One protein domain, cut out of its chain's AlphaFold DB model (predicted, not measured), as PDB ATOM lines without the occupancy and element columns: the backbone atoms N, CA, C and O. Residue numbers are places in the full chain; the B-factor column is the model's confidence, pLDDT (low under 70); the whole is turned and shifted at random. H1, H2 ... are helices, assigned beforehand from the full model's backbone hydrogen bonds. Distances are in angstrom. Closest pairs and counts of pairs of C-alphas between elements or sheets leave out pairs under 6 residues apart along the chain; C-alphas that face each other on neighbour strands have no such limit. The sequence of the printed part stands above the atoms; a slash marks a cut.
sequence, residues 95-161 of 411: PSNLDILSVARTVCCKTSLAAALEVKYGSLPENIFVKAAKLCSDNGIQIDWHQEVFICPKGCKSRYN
ATOM      1  N   PRO A  95     -74.796   9.066  27.672       69.94
ATOM      2  CA  PRO A  95     -73.675   8.256  27.221       69.94
ATOM      3  C   PRO A  95     -72.554   8.256  28.270       69.94
ATOM      4  O   PRO A  95     -72.131   9.312  28.755       69.94
ATOM      5  N   SER A  96     -72.073   7.064  28.630       75.88
ATOM      6  CA  SER A  96     -70.920   6.911  29.520       75.88
ATOM      7  C   SER A  96     -69.639   7.412  28.841       75.88
ATOM      8  O   SER A  96     -69.579   7.551  27.618       75.88
ATOM      9  N   ASN A  97     -68.568   7.653  29.605       75.25
ATOM     10  CA  ASN A  97     -67.274   8.025  29.013       75.25
ATOM     11  C   ASN A  97     -66.758   6.953  28.031       75.25
ATOM     12  O   ASN A  97     -66.120   7.301  27.038       75.25
ATOM     13  N   LEU A  98     -67.072   5.674  28.276       77.69
ATOM     14  CA  LEU A  98     -66.729   4.562  27.386       77.69
ATOM     15  C   LEU A  98     -67.539   4.600  26.085       77.69
ATOM     16  O   LEU A  98     -66.956   4.437  25.015       77.69
ATOM     17  N   ASP A  99     -68.841   4.888  26.153       77.12
ATOM     18  CA  ASP A  99     -69.693   5.026  24.962       77.12
ATOM     19  C   ASP A  99     -69.213   6.181  24.072       77.12
ATOM     20  O   ASP A  99     -69.035   6.016  22.865       77.12
ATOM     21  N   ILE A 100     -68.943   7.343  24.680       81.06
ATOM     22  CA  ILE A 100     -68.458   8.536  23.970       81.06
ATOM     23  C   ILE A 100     -67.125   8.230  23.287       81.06
ATOM     24  O   ILE A 100     -66.954   8.541  22.111       81.06
ATOM     25  N   LEU A 101     -66.188   7.610  24.007       79.81
ATOM     26  CA  LEU A 101     -64.869   7.269  23.486       79.81
ATOM     27  C   LEU A 101     -64.942   6.217  22.370       79.81
ATOM     28  O   LEU A 101     -64.250   6.356  21.364       79.81
ATOM     29  N   SER A 102     -65.784   5.191  22.517       83.75
ATOM     30  CA  SER A 102     -65.980   4.141  21.509       83.75
ATOM     31  C   SER A 102     -66.492   4.718  20.186       83.75
ATOM     32  O   SER A 102     -65.923   4.467  19.120       83.75
ATOM     33  N   VAL A 103     -67.501   5.591  20.251       86.69
ATOM     34  CA  VAL A 103     -68.054   6.249  19.062       86.69
ATOM     35  C   VAL A 103     -67.068   7.276  18.494       86.69
ATOM     36  O   VAL A 103     -66.829   7.301  17.289       86.69
ATOM     37  N   ALA A 104     -66.409   8.078  19.336       87.69
ATOM     38  CA  ALA A 104     -65.461   9.106  18.896       87.69
ATOM     39  C   ALA A 104     -64.264   8.559  18.101       87.69
ATOM     40  O   ALA A 104     -63.744   9.253  17.227       87.69
ATOM     41  N   ARG A 105     -63.861   7.308  18.361       84.56
ATOM     42  CA  ARG A 105     -62.796   6.603  17.625       84.56
ATOM     43  C   ARG A 105     -63.169   6.237  16.190       84.56
ATOM     44  O   ARG A 105     -62.277   6.045  15.372       84.56
ATOM     45  N   THR A 106     -64.458   6.087  15.895       85.06
ATOM     46  CA  THR A 106     -64.937   5.497  14.633       85.06
ATOM     47  C   THR A 106     -65.592   6.515  13.700       85.06
ATOM     48  O   THR A 106     -65.699   6.283  12.493       85.06
ATOM     49  N   VAL A 107     -66.005   7.667  14.229       88.69
ATOM     50  CA  VAL A 107     -66.678   8.726  13.469       88.69
ATOM     51  C   VAL A 107     -65.706   9.661  12.754       88.69
ATOM     52  O   VAL A 107     -64.570   9.879  13.162       88.69
ATOM     53  N   CYS A 108     -66.191  10.264  11.671       82.50
ATOM     54  CA  CYS A 108     -65.394  11.148  10.820       82.50
ATOM     55  C   CYS A 108     -65.457  12.634  11.206       82.50
ATOM     56  O   CYS A 108     -64.594  13.395  10.775       82.50
ATOM     57  N   CYS A 109     -66.484  13.071  11.951       83.19
ATOM     58  CA  CYS A 109     -66.670  14.475  12.334       83.19
ATOM     59  C   CYS A 109     -67.653  14.693  13.493       83.19
ATOM     60  O   CYS A 109     -68.386  13.772  13.856       83.19
ATOM     61  N   LYS A 110     -67.737  15.936  14.011       85.44
ATOM     62  CA  LYS A 110     -68.704  16.347  15.055       85.44
ATOM     63  C   LYS A 110     -70.142  15.972  14.695       85.44
ATOM     64  O   LYS A 110     -70.852  15.404  15.514       85.44
ATOM     65  N   THR A 111     -70.556  16.210  13.453       85.06
ATOM     66  CA  THR A 111     -71.901  15.861  12.972       85.06
ATOM     67  C   THR A 111     -72.163  14.356  13.034       85.06
ATOM     68  O   THR A 111     -73.232  13.931  13.459       85.06
ATOM     69  N   SER A 112     -71.180  13.541  12.646       83.62
ATOM     70  CA  SER A 112     -71.285  12.080  12.698       83.62
ATOM     71  C   SER A 112     -71.259  11.554  14.135       83.62
ATOM     72  O   SER A 112     -71.927  10.563  14.410       83.62
ATOM     73  N   LEU A 113     -70.530  12.214  15.043       86.12
ATOM     74  CA  LEU A 113     -70.547  11.914  16.477       86.12
ATOM     75  C   LEU A 113     -71.925  12.194  17.086       86.12
ATOM     76  O   LEU A 113     -72.464  11.339  17.784       86.12
ATOM     77  N   ALA A 114     -72.485  13.376  16.802       84.81
ATOM     78  CA  ALA A 114     -73.815  13.765  17.262       84.81
ATOM     79  C   ALA A 114     -74.850  12.752  16.782       84.81
ATOM     80  O   ALA A 114     -75.520  12.144  17.603       84.81
ATOM     81  N   ALA A 115     -74.888  12.474  15.477       84.31
ATOM     82  CA  ALA A 115     -75.838  11.530  14.900       84.31
ATOM     83  C   ALA A 115     -75.719  10.123  15.516       84.31
ATOM     84  O   ALA A 115     -76.731   9.512  15.841       84.31
ATOM     85  N   ALA A 116     -74.499   9.618  15.725       85.25
ATOM     86  CA  ALA A 116     -74.286   8.283  16.284       85.25
ATOM     87  C   ALA A 116     -74.706   8.169  17.762       85.25
ATOM     88  O   ALA A 116     -75.231   7.137  18.175       85.25
ATOM     89  N   LEU A 117     -74.503   9.220  18.561       81.81
ATOM     90  CA  LEU A 117     -74.902   9.224  19.969       81.81
ATOM     91  C   LEU A 117     -76.388   9.598  20.148       81.81
ATOM     92  O   LEU A 117     -77.051   9.056  21.030       81.81
ATOM     93  N   GLU A 118     -76.950  10.452  19.291       83.50
ATOM     94  CA  GLU A 118     -78.359  10.863  19.350       83.50
ATOM     95  C   GLU A 118     -79.329   9.709  19.067       83.50
ATOM     96  O   GLU A 118     -80.411   9.674  19.652       83.50
ATOM     97  N   VAL A 119     -78.929   8.724  18.250       78.38
ATOM     98  CA  VAL A 119     -79.729   7.512  17.977       78.38
ATOM     99  C   VAL A 119     -80.035   6.728  19.256       78.38
ATOM    100  O   VAL A 119     -81.137   6.206  19.409       78.38
ATOM    101  N   LYS A 120     -79.080   6.660  20.192       72.75
ATOM    102  CA  LYS A 120     -79.208   5.874  21.430       72.75
ATOM    103  C   LYS A 120     -79.601   6.720  22.644       72.75
ATOM    104  O   LYS A 120     -80.244   6.209  23.558       72.75
ATOM    105  N   TYR A 121     -79.230   7.999  22.662       75.56
ATOM    106  CA  TYR A 121     -79.320   8.849  23.854       75.56
ATOM    107  C   TYR A 121     -80.192  10.111  23.665       75.56
ATOM    108  O   TYR A 121     -80.452  10.833  24.628       75.56
ATOM    109  N   GLY A 122     -80.723  10.359  22.460       71.69
ATOM    110  CA  GLY A 122     -81.514  11.554  22.138       71.69
ATOM    111  C   GLY A 122     -80.660  12.824  22.050       71.69
ATOM    112  O   GLY A 122     -79.449  12.733  21.932       71.69
ATOM    113  N   SER A 123     -81.274  14.012  22.106       66.19
ATOM    114  CA  SER A 123     -80.578  15.308  21.982       66.19
ATOM    115  C   SER A 123     -79.472  15.492  23.031       66.19
ATOM    116  O   SER A 123     -79.747  15.410  24.232       66.19
ATOM    117  N   LEU A 124     -78.252  15.803  22.587       64.62
ATOM    118  CA  LEU A 124     -77.065  15.914  23.442       64.62
ATOM    119  C   LEU A 124     -76.605  17.371  23.613       64.62
ATOM    120  O   LEU A 124     -76.810  18.184  22.715       64.62
ATOM    121  N   PRO A 125     -75.963  17.713  24.746       61.50
ATOM    122  CA  PRO A 125     -75.406  19.047  24.967       61.50
ATOM    123  C   PRO A 125     -74.194  19.319  24.057       61.50
ATOM    124  O   PRO A 125     -73.406  18.418  23.769       61.50
ATOM    125  N   GLU A 126     -73.996  20.577  23.649       56.75
ATOM    126  CA  GLU A 126     -72.931  20.980  22.709       56.75
ATOM    127  C   GLU A 126     -71.508  20.677  23.212       56.75
ATOM    128  O   GLU A 126     -70.587  20.454  22.426       56.75
ATOM    129  N   ASN A 127     -71.307  20.579  24.528       65.94
ATOM    130  CA  ASN A 127     -70.012  20.230  25.116       65.94
ATOM    131  C   ASN A 127     -69.613  18.752  24.914       65.94
ATOM    132  O   ASN A 127     -68.472  18.385  25.218       65.94
ATOM    133  N   ILE A 128     -70.494  17.902  24.367       75.31
ATOM    134  CA  ILE A 128     -70.206  16.483  24.111       75.31
ATOM    135  C   ILE A 128     -69.030  16.299  23.141       75.31
ATOM    136  O   ILE A 128     -68.230  15.380  23.309       75.31
ATOM    137  N   PHE A 129     -68.858  17.213  22.179       77.69
ATOM    138  CA  PHE A 129     -67.747  17.178  21.220       77.69
ATOM    139  C   PHE A 129     -66.404  17.462  21.895       77.69
ATOM    140  O   PHE A 129     -65.403  16.821  21.579       77.69
ATOM    141  N   VAL A 130     -66.393  18.397  22.851       71.94
ATOM    142  CA  VAL A 130     -65.203  18.749  23.639       71.94
ATOM    143  C   VAL A 130     -64.839  17.594  24.569       71.94
ATOM    144  O   VAL A 130     -63.671  17.215  24.660       71.94
ATOM    145  N   LYS A 131     -65.845  16.965  25.192       76.00
ATOM    146  CA  LYS A 131     -65.666  15.770  26.026       76.00
ATOM    147  C   LYS A 131     -65.106  14.590  25.224       76.00
ATOM    148  O   LYS A 131     -64.161  13.951  25.671       76.00
ATOM    149  N   ALA A 132     -65.626  14.337  24.023       77.12
ATOM    150  CA  ALA A 132     -65.121  13.297  23.125       77.12
ATOM    151  C   ALA A 132     -63.674  13.553  22.676       77.12
ATOM    152  O   ALA A 132     -62.837  12.655  22.765       77.12
ATOM    153  N   ALA A 133     -63.357  14.789  22.270       76.31
ATOM    154  CA  ALA A 133     -62.001  15.200  21.903       76.31
ATOM    155  C   ALA A 133     -61.002  14.979  23.044       76.31
ATOM    156  O   ALA A 133     -59.921  14.418  22.848       76.31
ATOM    157  N   LYS A 134     -61.404  15.363  24.256       68.94
ATOM    158  CA  LYS A 134     -60.619  15.187  25.472       68.94
ATOM    159  C   LYS A 134     -60.380  13.709  25.798       68.94
ATOM    160  O   LYS A 134     -59.235  13.322  26.008       68.94
ATOM    161  N   LEU A 135     -61.422  12.876  25.758       71.56
ATOM    162  CA  LEU A 135     -61.314  11.434  26.010       71.56
ATOM    163  C   LEU A 135     -60.411  10.727  24.988       71.56
ATOM    164  O   LEU A 135     -59.599   9.886  25.374       71.56
ATOM    165  N   CYS A 136     -60.517  11.075  23.701       77.00
ATOM    166  CA  CYS A 136     -59.617  10.563  22.668       77.00
ATOM    167  C   CYS A 136     -58.166  10.973  22.945       77.00
ATOM    168  O   CYS A 136     -57.289  10.111  22.945       77.00
ATOM    169  N   SER A 137     -57.920  12.248  23.264       75.38
ATOM    170  CA  SER A 137     -56.579  12.752  23.584       75.38
ATOM    171  C   SER A 137     -55.965  12.066  24.811       75.38
ATOM    172  O   SER A 137     -54.796  11.686  24.762       75.38
ATOM    173  N   ASP A 138     -56.747  11.838  25.869       64.69
ATOM    174  CA  ASP A 138     -56.292  11.157  27.091       64.69
ATOM    175  C   ASP A 138     -55.971   9.673  26.867       64.69
ATOM    176  O   ASP A 138     -55.152   9.102  27.581       64.69
ATOM    177  N   ASN A 139     -56.558   9.064  25.832       79.00
ATOM    178  CA  ASN A 139     -56.275   7.693  25.402       79.00
ATOM    179  C   ASN A 139     -55.236   7.619  24.264       79.00
ATOM    180  O   ASN A 139     -55.053   6.556  23.674       79.00
ATOM    181  N   GLY A 140     -54.568   8.731  23.929       75.56
ATOM    182  CA  GLY A 140     -53.533   8.777  22.890       75.56
ATOM    183  C   GLY A 140     -54.058   8.674  21.454       75.56
ATOM    184  O   GLY A 140     -53.309   8.312  20.552       75.56
ATOM    185  N   ILE A 141     -55.336   8.981  21.230       78.44
ATOM    186  CA  ILE A 141     -56.002   8.890  19.928       78.44
ATOM    187  C   ILE A 141     -56.091  10.286  19.332       78.44
ATOM    188  O   ILE A 141     -56.801  11.153  19.843       78.44
ATOM    189  N   GLN A 142     -55.359  10.500  18.245       75.38
ATOM    190  CA  GLN A 142     -55.358  11.769  17.536       75.38
ATOM    191  C   GLN A 142     -56.591  11.860  16.633       75.38
ATOM    192  O   GLN A 142     -56.794  11.023  15.756       75.38
ATOM    193  N   ILE A 143     -57.417  12.878  16.866       80.31
ATOM    194  CA  ILE A 143     -58.593  13.184  16.053       80.31
ATOM    195  C   ILE A 143     -58.578  14.661  15.687       80.31
ATOM    196  O   ILE A 143     -58.552  15.518  16.563       80.31
ATOM    197  N   ASP A 144     -58.639  14.982  14.401       74.56
ATOM    198  CA  ASP A 144     -58.554  16.378  13.948       74.56
ATOM    199  C   ASP A 144     -59.937  17.027  13.808       74.56
ATOM    200  O   ASP A 144     -60.071  18.247  13.744       74.56
ATOM    201  N   TRP A 145     -61.001  16.218  13.861       79.56
ATOM    202  CA  TRP A 145     -62.351  16.682  13.564       79.56
ATOM    203  C   TRP A 145     -63.001  17.601  14.593       79.56
ATOM    204  O   TRP A 145     -64.065  18.170  14.342       79.56
ATOM    205  N   HIS A 146     -62.387  17.749  15.764       69.88
ATOM    206  CA  HIS A 146     -62.873  18.634  16.814       69.88
ATOM    207  C   HIS A 146     -62.466  20.106  16.596       69.88
ATOM    208  O   HIS A 146     -63.049  20.987  17.232       69.88
ATOM    209  N   GLN A 147     -61.515  20.375  15.694       71.62
ATOM    210  CA  GLN A 147     -61.025  21.719  15.378       71.62
ATOM    211  C   GLN A 147     -62.065  22.530  14.588       71.62
ATOM    212  O   GLN A 147     -62.831  21.976  13.801       71.62
ATOM    213  N   GLU A 148     -62.104  23.850  14.786       59.66
ATOM    214  CA  GLU A 148     -63.092  24.742  14.147       59.66
ATOM    215  C   GLU A 148     -62.938  24.838  12.622       59.66
ATOM    216  O   GLU A 148     -63.920  25.041  11.917       59.66
ATOM    217  N   VAL A 149     -61.722  24.628  12.110       66.69
ATOM    218  CA  VAL A 149     -61.390  24.713  10.675       66.69
ATOM    219  C   VAL A 149     -61.417  23.332   9.998       66.69
ATOM    220  O   VAL A 149     -61.030  23.184   8.840       66.69
ATOM    221  N   PHE A 150     -61.856  22.284  10.703       75.62
ATOM    222  CA  PHE A 150     -61.854  20.936  10.148       75.62
ATOM    223  C   PHE A 150     -62.956  20.741   9.107       75.62
ATOM    224  O   PHE A 150     -64.149  20.883   9.385       75.62
ATOM    225  N   ILE A 151     -62.549  20.307   7.917       72.81
ATOM    226  CA  ILE A 151     -63.457  19.929   6.839       72.81
ATOM    227  C   ILE A 151     -63.587  18.407   6.843       72.81
ATOM    228  O   ILE A 151     -62.607  17.687   6.666       72.81
ATOM    229  N   CYS A 152     -64.810  17.910   7.045       78.25
ATOM    230  CA  CYS A 152     -65.065  16.474   7.081       78.25
ATOM    231  C   CYS A 152     -64.719  15.822   5.729       78.25
ATOM    232  O   CYS A 152     -65.365  16.149   4.731       78.25
ATOM    233  N   PRO A 153     -63.801  14.837   5.681       74.25
ATOM    234  CA  PRO A 153     -63.425  14.169   4.432       74.25
ATOM    235  C   PRO A 153     -64.571  13.333   3.844       74.25
ATOM    236  O   PRO A 153     -64.565  13.019   2.659       74.25
ATOM    237  N   LYS A 154     -65.576  12.991   4.664       78.12
ATOM    238  CA  LYS A 154     -66.807  12.307   4.242       78.12
ATOM    239  C   LYS A 154     -67.959  13.268   3.911       78.12
ATOM    240  O   LYS A 154     -69.068  12.812   3.661       78.12
ATOM    241  N   GLY A 155     -67.727  14.585   3.938       77.50
ATOM    242  CA  GLY A 155     -68.707  15.590   3.510       77.50
ATOM    243  C   GLY A 155     -69.976  15.686   4.369       77.50
ATOM    244  O   GLY A 155     -71.030  16.068   3.862       77.50
ATOM    245  N   CYS A 156     -69.918  15.326   5.655       81.19
ATOM    246  CA  CYS A 156     -71.089  15.392   6.537       81.19
ATOM    247  C   CYS A 156     -71.593  16.836   6.708       81.19
ATOM    248  O   CYS A 156     -70.810  17.742   6.990       81.19
ATOM    249  N   LYS A 157     -72.909  17.045   6.583       69.56
ATOM    250  CA  LYS A 157     -73.543  18.370   6.665       69.56
ATOM    251  C   LYS A 157     -73.941  18.713   8.106       69.56
ATOM    252  O   LYS A 157     -74.747  18.004   8.699       69.56
ATOM    253  N   SER A 158     -73.406  19.808   8.653       57.94
ATOM    254  CA  SER A 158     -73.801  20.344   9.966       57.94
ATOM    255  C   SER A 158     -75.278  20.764   9.976       57.94
ATOM    256  O   SER A 158     -75.725  21.427   9.044       57.94
ATOM    257  N   ARG A 159     -76.027  20.431  11.040       52.62
ATOM    258  CA  ARG A 159     -77.346  21.042  11.325       52.62
ATOM    259  C   ARG A 159     -77.237  22.430  11.970       52.62
ATOM    260  O   ARG A 159     -78.221  23.156  12.003       52.62
ATOM    261  N   TYR A 160     -76.048  22.811  12.429       42.97
ATOM    262  CA  TYR A 160     -75.739  24.114  13.014       42.97
ATOM    263  C   TYR A 160     -74.841  24.881  12.048       42.97
ATOM    264  O   TYR A 160     -73.623  24.925  12.201       42.97
ATOM    265  N   ASN A 161     -75.445  25.332  10.955       35.09
ATOM    266  CA  ASN A 161     -75.054  26.522  10.208       35.09
ATOM    267  C   ASN A 161     -76.049  26.709   9.069       35.09
ATOM    268  O   ASN A 161     -75.941  26.065   8.028       35.09
TER     269      ASN A 161
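AT A GLANCE: This is residues 95 to 161 of the 411 residues of the protein "Histone-lysine N-methyltransferase SUVR5" of Zea mays (UniProt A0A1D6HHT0). Three short helices make a small cluster, H1 set crosswise to H3 and steeply tilted to H2, and a long tail, residues 139 to 161, folds back past the link between H1 and H2. The printed part has 67 residues with three named helices, H1, H2 and H3 in chain order, and no named strand. It is all helix by class, though under half of the residues, 31, are in named elements. It is compact, with a radius of gyration of the C-alphas of 11.0 A, and spans 28 by 26 by 18 A.

IN THESE COORDINATES: H1, residues 97 to 104, begins at C-alpha 97 (-67.274, 8.025, 29.013) and is 10.3 A long. H2, residues 110 to 121, measures 15.7 A. H3, residues 128 to 138, measures 15.2 A and ends at C-alpha 138 (-56.292, 11.157, 27.091).

HOW THE PARTS SIT: H2 touches H1 with residues 113 to 117 alone; the closest C-alphas of the two helices, those of Ala 104 and Leu 113, are 6.3 A apart. They run opposite ways at a steep tilt of 48 degrees. H1 touches H3, about perpendicular at 85 degrees; the closest C-alphas, of Ile 100 and Ala 132, are 5.9 A apart. H2 and H3 are close but not clearly touching, with the closest C-alphas, of Lys 110 and Phe 129, 6.3 A apart. Every O i to N i+4 pair is within hydrogen-bond range in H1 and H3, and 7 of 8 are in H2.

THE WHOLE: The two C-alphas farthest apart, of Gly 140 and Asn 161, are 30.6 A apart. The printed part has no cut; the link H1 to H2 is tight and the link H2 to H3 short. Mean pLDDT of the printed part is 74.8, with 16 residues under 70, among them 123 to 127 and 157 to 161.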